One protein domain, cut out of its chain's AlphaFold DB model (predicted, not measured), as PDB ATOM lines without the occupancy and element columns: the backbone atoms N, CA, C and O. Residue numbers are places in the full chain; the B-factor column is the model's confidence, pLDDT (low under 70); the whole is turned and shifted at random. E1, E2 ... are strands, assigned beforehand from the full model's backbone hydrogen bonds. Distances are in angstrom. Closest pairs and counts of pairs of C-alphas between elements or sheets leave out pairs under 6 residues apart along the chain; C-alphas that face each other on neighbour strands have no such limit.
ATOM      1  N   GLN A   5      -4.197-108.922 211.625       52.47
ATOM      2  CA  GLN A   5      -4.721-107.890 210.747       52.47
ATOM      3  C   GLN A   5      -6.209-107.735 211.047       52.47
ATOM      4  O   GLN A   5      -6.974-108.692 210.897       52.47
ATOM      5  N   PHE A   6      -6.628-106.550 211.478       51.53
ATOM      6  CA  PHE A   6      -8.038-106.176 211.512       51.53
ATOM      7  C   PHE A   6      -8.337-105.306 210.298       51.53
ATOM      8  O   PHE A   6      -7.884-104.172 210.217       51.53
ATOM      9  N   LEU A   7      -9.094-105.850 209.348       54.84
ATOM     10  CA  LEU A   7      -9.479-105.162 208.122       54.84
ATOM     11  C   LEU A   7     -10.900-104.601 208.270       54.84
ATOM     12  O   LEU A   7     -11.860-105.350 208.446       54.84
ATOM     13  N   VAL A   8     -11.043-103.277 208.204       55.94
ATOM     14  CA  VAL A   8     -12.322-102.585 208.461       55.94
ATOM     15  C   VAL A   8     -13.221-102.523 207.213       55.94
ATOM     16  O   VAL A   8     -14.444-102.489 207.346       55.94
ATOM     17  N   PHE A   9     -12.658-102.587 205.997       53.25
ATOM     18  CA  PHE A   9     -13.425-102.538 204.732       53.25
ATOM     19  C   PHE A   9     -13.493-103.859 203.952       53.25
ATOM     20  O   PHE A   9     -14.056-103.916 202.865       53.25
ATOM     21  N   ILE A  10     -13.009-104.941 204.556       52.34
ATOM     22  CA  ILE A  10     -13.465-106.310 204.300       52.34
ATOM     23  C   ILE A  10     -13.596-106.929 205.686       52.34
ATOM     24  O   ILE A  10     -12.686-107.575 206.205       52.34
ATOM     25  N   TRP A  11     -14.717-106.597 206.322       37.91
ATOM     26  CA  TRP A  11     -15.076-107.038 207.660       37.91
ATOM     27  C   TRP A  11     -15.203-108.558 207.661       37.91
ATOM     28  O   TRP A  11     -16.275-109.093 207.408       37.91
ATOM     29  N   GLN A  20     -16.202-100.891 200.708       75.50
ATOM     30  CA  GLN A  20     -15.519 -99.595 200.621       75.50
ATOM     31  C   GLN A  20     -16.310 -98.515 201.370       75.50
ATOM     32  O   GLN A  20     -17.529 -98.629 201.536       75.50
ATOM     33  N   PHE A  21     -15.634 -97.442 201.778       79.81
ATOM     34  CA  PHE A  21     -16.251 -96.238 202.334       79.81
ATOM     35  C   PHE A  21     -15.679 -94.999 201.648       79.81
ATOM     36  O   PHE A  21     -14.521 -94.628 201.845       79.81
ATOM     37  N   GLY A  22     -16.495 -94.365 200.806       85.62
ATOM     38  CA  GLY A  22     -16.012 -93.301 199.927       85.62
ATOM     39  C   GLY A  22     -14.880 -93.810 199.029       85.62
ATOM     40  O   GLY A  22     -15.058 -94.794 198.314       85.62
ATOM     41  N   LEU A  23     -13.724 -93.141 199.080       86.56
ATOM     42  CA  LEU A  23     -12.520 -93.519 198.326       86.56
ATOM     43  C   LEU A  23     -11.648 -94.568 199.036       86.56
ATOM     44  O   LEU A  23     -10.768 -95.146 198.399       86.56
ATOM     45  N   SER A  24     -11.876 -94.827 200.327       84.06
ATOM     46  CA  SER A  24     -11.111 -95.825 201.076       84.06
ATOM     47  C   SER A  24     -11.621 -97.228 200.755       84.06
ATOM     48  O   SER A  24     -12.819 -97.516 200.862       84.06
ATOM     49  N   ARG A  25     -10.695 -98.096 200.342       84.38
ATOM     50  CA  ARG A  25     -10.962 -99.512 200.053       84.38
ATOM     51  C   ARG A  25     -10.517-100.429 201.178       84.38
ATOM     52  O   ARG A  25     -11.122-101.473 201.376       84.38
ATOM     53  N   ILE A  26      -9.436-100.070 201.862       85.00
ATOM     54  CA  ILE A  26      -8.785-100.870 202.891       85.00
ATOM     55  C   ILE A  26      -8.481 -99.939 204.065       85.00
ATOM     56  O   ILE A  26      -8.209 -98.756 203.892       85.00
ATOM     57  N   LEU A  27      -8.630-100.481 205.267       88.44
ATOM     58  CA  LEU A  27      -8.104 -99.904 206.492       88.44
ATOM     59  C   LEU A  27      -7.708-101.087 207.365       88.44
ATOM     60  O   LEU A  27      -8.586-101.831 207.811       88.44
ATOM     61  N   ASN A  28      -6.408-101.278 207.541       89.81
ATOM     62  CA  ASN A  28      -5.850-102.322 208.382       89.81
ATOM     63  C   ASN A  28      -5.362-101.727 209.698       89.81
ATOM     64  O   ASN A  28      -4.684-100.705 209.690       89.81
ATOM     65  N   ASP A  29      -5.672-102.403 210.798       92.81
ATOM     66  CA  ASP A  29      -4.993-102.266 212.085       92.81
ATOM     67  C   ASP A  29      -4.183-103.545 212.320       92.81
ATOM     68  O   ASP A  29      -4.735-104.627 212.555       92.81
ATOM     69  N   ASP A  30      -2.872-103.421 212.133       92.69
ATOM     70  CA  ASP A  30      -1.921-104.521 212.126       92.69
ATOM     71  C   ASP A  30      -1.038-104.482 213.376       92.69
ATOM     72  O   ASP A  30      -0.398-103.478 213.687       92.69
ATOM     73  N   THR A  31      -0.926-105.622 214.066       95.31
ATOM     74  CA  THR A  31       0.161-105.879 215.025       95.31
ATOM     75  C   THR A  31       1.142-106.884 214.422       95.31
ATOM     76  O   THR A  31       0.776-108.022 214.104       95.31
ATOM     77  N   ILE A  32       2.399-106.462 214.267       95.19
ATOM     78  CA  ILE A  32       3.455-107.186 213.556       95.19
ATOM     79  C   ILE A  32       4.557-107.580 214.544       95.19
ATOM     80  O   ILE A  32       5.254-106.729 215.096       95.19
ATOM     81  N   ALA A  33       4.759-108.884 214.735       97.19
ATOM     82  CA  ALA A  33       5.819-109.404 215.597       97.19
ATOM     83  C   ALA A  33       7.230-109.006 215.115       97.19
ATOM     84  O   ALA A  33       7.453-108.765 213.924       97.19
ATOM     85  N   GLY A  34       8.201-108.998 216.033       96.56
ATOM     86  CA  GLY A  34       9.602-108.704 215.726       96.56
ATOM     87  C   GLY A  34      10.165-109.573 214.594       96.56
ATOM     88  O   GLY A  34       9.955-110.788 214.547       96.56
ATOM     89  N   GLY A  35      10.854-108.939 213.644       92.75
ATOM     90  CA  GLY A  35      11.462-109.589 212.478       92.75
ATOM     91  C   GLY A  35      10.465-110.138 211.450       92.75
ATOM     92  O   GLY A  35      10.871-110.832 210.517       92.75
ATOM     93  N   ARG A  36       9.166-109.864 211.610       96.19
ATOM     94  CA  ARG A  36       8.103-110.246 210.668       96.19
ATOM     95  C   ARG A  36       7.616-109.041 209.872       96.19
ATOM     96  O   ARG A  36       8.062-107.917 210.078       96.19
ATOM     97  N   GLY A  37       6.719-109.304 208.938       94.50
ATOM     98  CA  GLY A  37       6.080-108.305 208.098       94.50
ATOM     99  C   GLY A  37       5.611-108.922 206.794       94.50
ATOM    100  O   GLY A  37       5.550-110.147 206.649       94.50
ATOM    101  N   PHE A  38       5.309-108.058 205.845       94.06
ATOM    102  CA  PHE A  38       4.847-108.405 204.521       94.06
ATOM    103  C   PHE A  38       6.036-108.427 203.563       94.06
ATOM    104  O   PHE A  38       6.701-107.414 203.322       94.06
ATOM    105  N   GLY A  39       6.315-109.612 203.015       94.19
ATOM    106  CA  GLY A  39       7.320-109.780 201.972       94.19
ATOM    107  C   GLY A  39       6.978-108.994 200.703       94.19
ATOM    108  O   GLY A  39       5.959-108.316 200.616       94.19
ATOM    109  N   SER A  40       7.843-109.102 199.699       95.81
ATOM    110  CA  SER A  40       7.652-108.424 198.413       95.81
ATOM    111  C   SER A  40       6.309-108.798 197.767       95.81
ATOM    112  O   SER A  40       6.060-109.977 197.509       95.81
ATOM    113  N   HIS A  41       5.457-107.808 197.505       96.06
ATOM    114  CA  HIS A  41       4.154-107.960 196.853       96.06
ATOM    115  C   HIS A  41       3.810-106.720 196.015       96.06
ATOM    116  O   HIS A  41       4.453-105.677 196.149       96.06
ATOM    117  N   ALA A  42       2.842-106.848 195.104       95.75
ATOM    118  CA  ALA A  42       2.527-105.824 194.110       95.75
ATOM    119  C   ALA A  42       1.171-105.154 194.363       95.75
ATOM    120  O   ALA A  42       0.197-105.834 194.685       95.75
ATOM    121  N   HIS A  43       1.107-103.846 194.106       94.75
ATOM    122  CA  HIS A  43      -0.125-103.052 194.063       94.75
ATOM    123  C   HIS A  43      -0.196-102.223 192.787       94.75
ATOM    124  O   HIS A  43       0.826-101.894 192.189       94.75
ATOM    125  N   ALA A  44      -1.409-101.838 192.392       94.56
ATOM    126  CA  ALA A  44      -1.658-100.905 191.299       94.56
ATOM    127  C   ALA A  44      -2.938-100.106 191.572       94.56
ATOM    128  O   ALA A  44      -3.870-100.620 192.190       94.56
ATOM    129  N   LYS A  45      -3.009 -98.874 191.053       93.62
ATOM    130  CA  LYS A  45      -4.197 -98.001 191.122       93.62
ATOM    131  C   LYS A  45      -4.699 -97.742 192.553       93.62
ATOM    132  O   LYS A  45      -5.907 -97.682 192.782       93.62
ATOM    133  N   MET A  46      -3.775 -97.582 193.500       93.50
ATOM    134  CA  MET A  46      -4.077 -97.208 194.879       93.50
ATOM    135  C   MET A  46      -2.962 -96.363 195.494       93.50
ATOM    136  O   MET A  46      -1.807 -96.439 195.069       93.50
ATOM    137  N   GLU A  47      -3.340 -95.596 196.507       95.69
ATOM    138  CA  GLU A  47      -2.419 -94.977 197.453       95.69
ATOM    139  C   GLU A  47      -2.290 -95.911 198.655       95.69
ATOM    140  O   GLU A  47      -3.291 -96.488 199.074       95.69
ATOM    141  N   ILE A  48      -1.074 -96.077 199.172       94.69
ATOM    142  CA  ILE A  48      -0.789 -96.883 200.364       94.69
ATOM    143  C   ILE A  48      -0.209 -95.949 201.417       94.69
ATOM    144  O   ILE A  48       0.804 -95.284 201.167       94.69
ATOM    145  N   ILE A  49      -0.880 -95.862 202.566       96.75
ATOM    146  CA  ILE A  49      -0.549 -94.895 203.620       96.75
ATOM    147  C   ILE A  49      -0.315 -95.639 204.943       96.75
ATOM    148  O   ILE A  49      -1.241 -95.753 205.750       96.75
ATOM    149  N   PRO A  50       0.897 -96.176 205.179       95.31
ATOM    150  CA  PRO A  50       1.243 -96.806 206.446       95.31
ATOM    151  C   PRO A  50       1.572 -95.752 207.516       95.31
ATOM    152  O   PRO A  50       2.323 -94.798 207.290       95.31
ATOM    153  N   ILE A  51       1.024 -95.962 208.711       97.00
ATOM    154  CA  ILE A  51       1.133 -95.085 209.879       97.00
ATOM    155  C   ILE A  51       1.513 -95.941 211.096       97.00
ATOM    156  O   ILE A  51       0.648 -96.587 211.696       97.00
ATOM    157  N   PRO A  52       2.796 -95.977 211.492       96.81
ATOM    158  CA  PRO A  52       3.215 -96.655 212.711       96.81
ATOM    159  C   PRO A  52       2.637 -95.984 213.962       96.81
ATOM    160  O   PRO A  52       2.901 -94.815 214.246       96.81
ATOM    161  N   LEU A  53       1.875 -96.755 214.733       97.00
ATOM    162  CA  LEU A  53       1.346 -96.385 216.045       97.00
ATOM    163  C   LEU A  53       2.274 -96.807 217.187       97.00
ATOM    164  O   LEU A  53       2.262 -96.183 218.241       97.00
ATOM    165  N   GLU A  54       3.098 -97.833 216.973       97.12
ATOM    166  CA  GLU A  54       4.163 -98.261 217.885       97.12
ATOM    167  C   GLU A  54       5.324 -98.851 217.069       97.12
ATOM    168  O   GLU A  54       5.108 -99.518 216.053       97.12
ATOM    169  N   GLY A  55       6.566 -98.631 217.510       96.50
ATOM    170  CA  GLY A  55       7.756 -99.144 216.828       96.50
ATOM    171  C   GLY A  55       8.048 -98.429 215.501       96.50
ATOM    172  O   GLY A  55       8.114 -97.199 215.439       96.50
ATOM    173  N   GLY A  56       8.292 -99.202 214.440       97.50
ATOM    174  CA  GLY A  56       8.550 -98.659 213.108       97.50
ATOM    175  C   GLY A  56       8.515 -99.712 212.004       97.50
ATOM    176  O   GLY A  56       8.711-100.904 212.251       97.50
ATOM    177  N   LEU A  57       8.299 -99.250 210.775       97.75
ATOM    178  CA  LEU A  57       8.119-100.080 209.590       97.75
ATOM    179  C   LEU A  57       9.229 -99.800 208.575       97.75
ATOM    180  O   LEU A  57       9.362 -98.691 208.062       97.75
ATOM    181  N   LYS A  58      10.050-100.807 208.288       98.06
ATOM    182  CA  LYS A  58      11.028-100.783 207.204       98.06
ATOM    183  C   LYS A  58      10.313-101.033 205.881       98.06
ATOM    184  O   LYS A  58       9.814-102.132 205.642       98.06
ATOM    185  N   HIS A  59      10.328-100.036 205.011       97.50
ATOM    186  CA  HIS A  59       9.727-100.084 203.684       97.50
ATOM    187  C   HIS A  59      10.814-100.118 202.606       97.50
ATOM    188  O   HIS A  59      11.862 -99.484 202.749       97.50
ATOM    189  N   ARG A  60      10.572-100.880 201.538       97.62
ATOM    190  CA  ARG A  60      11.375-100.876 200.308       97.62
ATOM    191  C   ARG A  60      10.460-101.089 199.111       97.62
ATOM    192  O   ARG A  60       9.633-101.994 199.160       97.62
ATOM    193  N   ASN A  61      10.659-100.341 198.028       96.81
ATOM    194  CA  ASN A  61       9.917-100.517 196.779       96.81
ATOM    195  C   ASN A  61      10.812-100.797 195.556       96.81
ATOM    196  O   ASN A  61      12.039-100.697 195.603       96.81
ATOM    197  N   SER A  62      10.179-101.146 194.436       96.75
ATOM    198  CA  SER A  62      10.830-101.467 193.162       96.75
ATOM    199  C   SER A  62      11.468-100.270 192.452       96.75
ATOM    200  O   SER A  62      12.205-100.475 191.494       96.75
ATOM    201  N   MET A  63      11.216 -99.039 192.908       95.06
ATOM    202  CA  MET A  63      11.891 -97.831 192.411       95.06
ATOM    203  C   MET A  63      13.209 -97.553 193.150       95.06
ATOM    204  O   MET A  63      13.888 -96.575 192.853       95.06
ATOM    205  N   GLY A  64      13.576 -98.404 194.114       93.62
ATOM    206  CA  GLY A  64      14.788 -98.258 194.916       93.62
ATOM    207  C   GLY A  64      14.626 -97.347 196.131       93.62
ATOM    208  O   GLY A  64      15.600 -97.122 196.845       93.62
ATOM    209  N   THR A  65      13.420 -96.840 196.407       95.25
ATOM    210  CA  THR A  65      13.151 -96.133 197.662       95.25
ATOM    211  C   THR A  65      13.147 -97.137 198.802       95.25
ATOM    212  O   THR A  65      12.444 -98.149 198.745       95.25
ATOM    213  N   GLU A  66      13.902 -96.845 199.854       96.81
ATOM    214  CA  GLU A  66      13.852 -97.584 201.105       96.81
ATOM    215  C   GLU A  66      14.014 -96.652 202.299       96.81
ATOM    216  O   GLU A  66      14.613 -95.582 202.201       96.81
ATOM    217  N   GLY A  67      13.476 -97.064 203.438       97.31
ATOM    218  CA  GLY A  67      13.556 -96.287 204.661       97.31
ATOM    219  C   GLY A  67      12.883 -96.997 205.818       97.31
ATOM    220  O   GLY A  67      12.348 -98.096 205.672       97.31
ATOM    221  N   ILE A  68      12.927 -96.366 206.986       98.19
ATOM    222  CA  ILE A  68      12.138 -96.804 208.130       98.19
ATOM    223  C   ILE A  68      11.214 -95.666 208.516       98.19
ATOM    224  O   ILE A  68      11.694 -94.594 208.865       98.19
ATOM    225  N   ILE A  69       9.923 -95.952 208.494       97.88
ATOM    226  CA  ILE A  69       8.859 -95.070 208.948       97.88
ATOM    227  C   ILE A  69       8.726 -95.298 210.448       97.88
ATOM    228  O   ILE A  69       8.563 -96.439 210.897       97.88
ATOM    229  N   ARG A  70       8.878 -94.250 211.244       97.69
ATOM    230  CA  ARG A  70       8.855 -94.313 212.708       97.69
ATOM    231  C   ARG A  70       7.508 -93.890 213.259       97.69
ATOM    232  O   ARG A  70       6.697 -93.279 212.573       97.69
ATOM    233  N   PHE A  71       7.290 -94.207 214.531       96.62
ATOM    234  CA  PHE A  71       6.195 -93.623 215.289       96.62
ATOM    235  C   PHE A  71       6.146 -92.095 215.117       96.62
ATOM    236  O   PHE A  71       7.164 -91.417 215.275       96.62
ATOM    237  N   GLY A  72       4.955 -91.577 214.810       92.19
ATOM    238  CA  GLY A  72       4.718 -90.152 214.559       92.19
ATOM    239  C   GLY A  72       4.984 -89.698 213.120       92.19
ATOM    240  O   GLY A  72       4.706 -88.546 212.795       92.19
ATOM    241  N   GLU A  73       5.481 -90.581 212.251       97.25
ATOM    242  CA  GLU A  73       5.654 -90.314 210.824       97.25
ATOM    243  C   GLU A  73       4.512 -90.921 210.003       97.25
ATOM    244  O   GLU A  73       3.856 -91.886 210.401       97.25
ATOM    245  N   VAL A  74       4.302 -90.356 208.816       95.94
ATOM    246  CA  VAL A  74       3.380 -90.878 207.808       95.94
ATOM    247  C   VAL A  74       4.145 -91.005 206.502       95.94
ATOM    248  O   VAL A  74       4.799 -90.055 206.070       95.94
ATOM    249  N   GLN A  75       4.044 -92.165 205.860       96.50
ATOM    250  CA  GLN A  75       4.484 -92.337 204.480       96.50
ATOM    251  C   GLN A  75       3.261 -92.359 203.566       96.50
ATOM    252  O   GLN A  75       2.216 -92.886 203.932       96.50
ATOM    253  N   VAL A  76       3.407 -91.818 202.360       96.19
ATOM    254  CA  VAL A  76       2.434 -91.977 201.278       96.19
ATOM    255  C   VAL A  76       3.165 -92.565 200.079       96.19
ATOM    256  O   VAL A  76       4.194 -92.031 199.661       96.19
ATOM    257  N   MET A  77       2.646 -93.663 199.534       95.31
ATOM    258  CA  MET A  77       3.161 -94.281 198.316       95.31
ATOM    259  C   MET A  77       2.046 -94.435 197.280       95.31
ATOM    260  O   MET A  77       1.122 -95.227 197.459       95.31
ATOM    261  N   SER A  78       2.187 -93.731 196.159       95.81
ATOM    262  CA  SER A  78       1.297 -93.863 195.006       95.81
ATOM    263  C   SER A  78       1.736 -95.034 194.133       95.81
ATOM    264  O   SER A  78       2.815 -95.001 193.538       95.81
ATOM    265  N   ALA A  79       0.906 -96.071 194.016       94.88
ATOM    266  CA  ALA A  79       1.239 -97.239 193.199       94.88
ATOM    267  C   ALA A  79       1.160 -96.958 191.687       94.88
ATOM    268  O   ALA A  79       1.780 -97.663 190.892       94.88
ATOM    269  N   GLY A  80       0.383 -95.950 191.267       94.88
ATOM    270  CA  GLY A  80       0.221 -95.594 189.856       94.88
ATOM    271  C   GLY A  80      -0.229 -96.785 188.999       94.88
ATOM    272  O   GLY A  80      -1.219 -97.454 189.311       94.88
ATOM    273  N   SER A  81       0.502 -97.061 187.916       95.81
ATOM    274  CA  SER A  81       0.265 -98.226 187.051       95.81
ATOM    275  C   SER A  81       0.736 -99.553 187.655       95.81
ATOM    276  O   SER A  81       0.294-100.604 187.192       95.81
ATOM    277  N   GLY A  82       1.590 -99.520 188.679       96.06
ATOM    278  CA  GLY A  82       2.089-100.700 189.369       96.06
ATOM    279  C   GLY A  82       3.376-100.426 190.143       96.06
ATOM    280  O   GLY A  82       4.304 -99.813 189.618       96.06
ATOM    281  N   ILE A  83       3.456-100.940 191.369       96.69
ATOM    282  CA  ILE A  83       4.674-100.938 192.180       96.69
ATOM    283  C   ILE A  83       4.765-102.228 192.991       96.69
ATOM    284  O   ILE A  83       3.750-102.743 193.464       96.69
ATOM    285  N   THR A  84       5.981-102.739 193.174       97.25
ATOM    286  CA  THR A  84       6.247-103.840 194.105       97.25
ATOM    287  C   THR A  84       6.931-103.277 195.340       97.25
ATOM    288  O   THR A  84       7.860-102.481 195.212       97.25
TER     289      THR A  84
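AT A GLANCE: This is residues 5 to 11 and 20 to 84 of the 101 residues of the protein "Pirin domain-containing protein" of Flavobacterium fryxellicola (UniProt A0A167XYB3). The chain runs back and forth in strands round a small body: the short antiparallel pair E1 and E2 lies at one side, E3 and E4 each run singly, and the hairpin of E5 and E6 makes another side. The last stretch, residues 71 to 84, has no named element and folds back to tie in by two short antiparallel pairings, residues 77 to 78 with 47 to 48 and residues 83 to 84 with 42 to 43 of E3; the named strands make two small sheets, E1 with E2 and E5 with E6. The printed part has 72 residues with no named helix and six named strands, E1 to E6 in that order; the class is all strand, though under half of the residues, 31 of 72, are in named strands. It is compact, with a radius of gyration of the C-alphas of 12.7 A and spans of 31 by 28 by 21 A.

HOW THE PARTS SIT: Start at E1, residues 5 to 7, the antiparallel neighbour of E2, residues 28 to 32; N 6 and O 29 are 2.9 A apart, within hydrogen-bond range. A tight link leads to E3, residues 37 to 43, which meets E2 only through that link and pairs with no named strand. Look at residues 42 to 43 of E3 for a short antiparallel pairing with residues 83 to 84. E4, residues 50 to 54, also pairs with no named strand and is apart from E3; it is near E2, with 10 pairs of C-alphas within 10 A. Just before E4, residues 47 to 48 pair antiparallel with residues 77 to 78. E5, residues 56 to 61, meets E4 only through their tight link and is near E3. With E6, residues 66 to 70, it forms a hairpin at 159 degrees; N 57 and O 69 are 2.8 A apart, within hydrogen-bond range. The closest C-alphas of E4 and E6 are those of Pro 52 and Arg 70, 6.1 A apart.

IN THESE COORDINATES: Find C-alpha 5 at (-4.721, -107.890, 210.747), where E1 begins; it measures 6.1 A. E2 follows after the cut and measures 11.7 A. From C-alpha 37 at (6.080, -108.305, 208.098), E3 runs 16.2 A. E4 measures 11.9 A, E5 16.5 A and E6 13.0 A, ending at C-alpha 70 at (8.855, -94.313, 212.708).

THE WHOLE: The C-alphas farthest apart are those of Gly 22 and Gly 35, 34.3 A. Residues 12 to 19 are not printed, and C-alphas 11 and 20 are 10.3 A apart across that cut, which lies in the link from E1 to E2. Of the links printed whole, none is long. Mean pLDDT of the printed part is 90.1; look to residues 5 to 11 for values under 70.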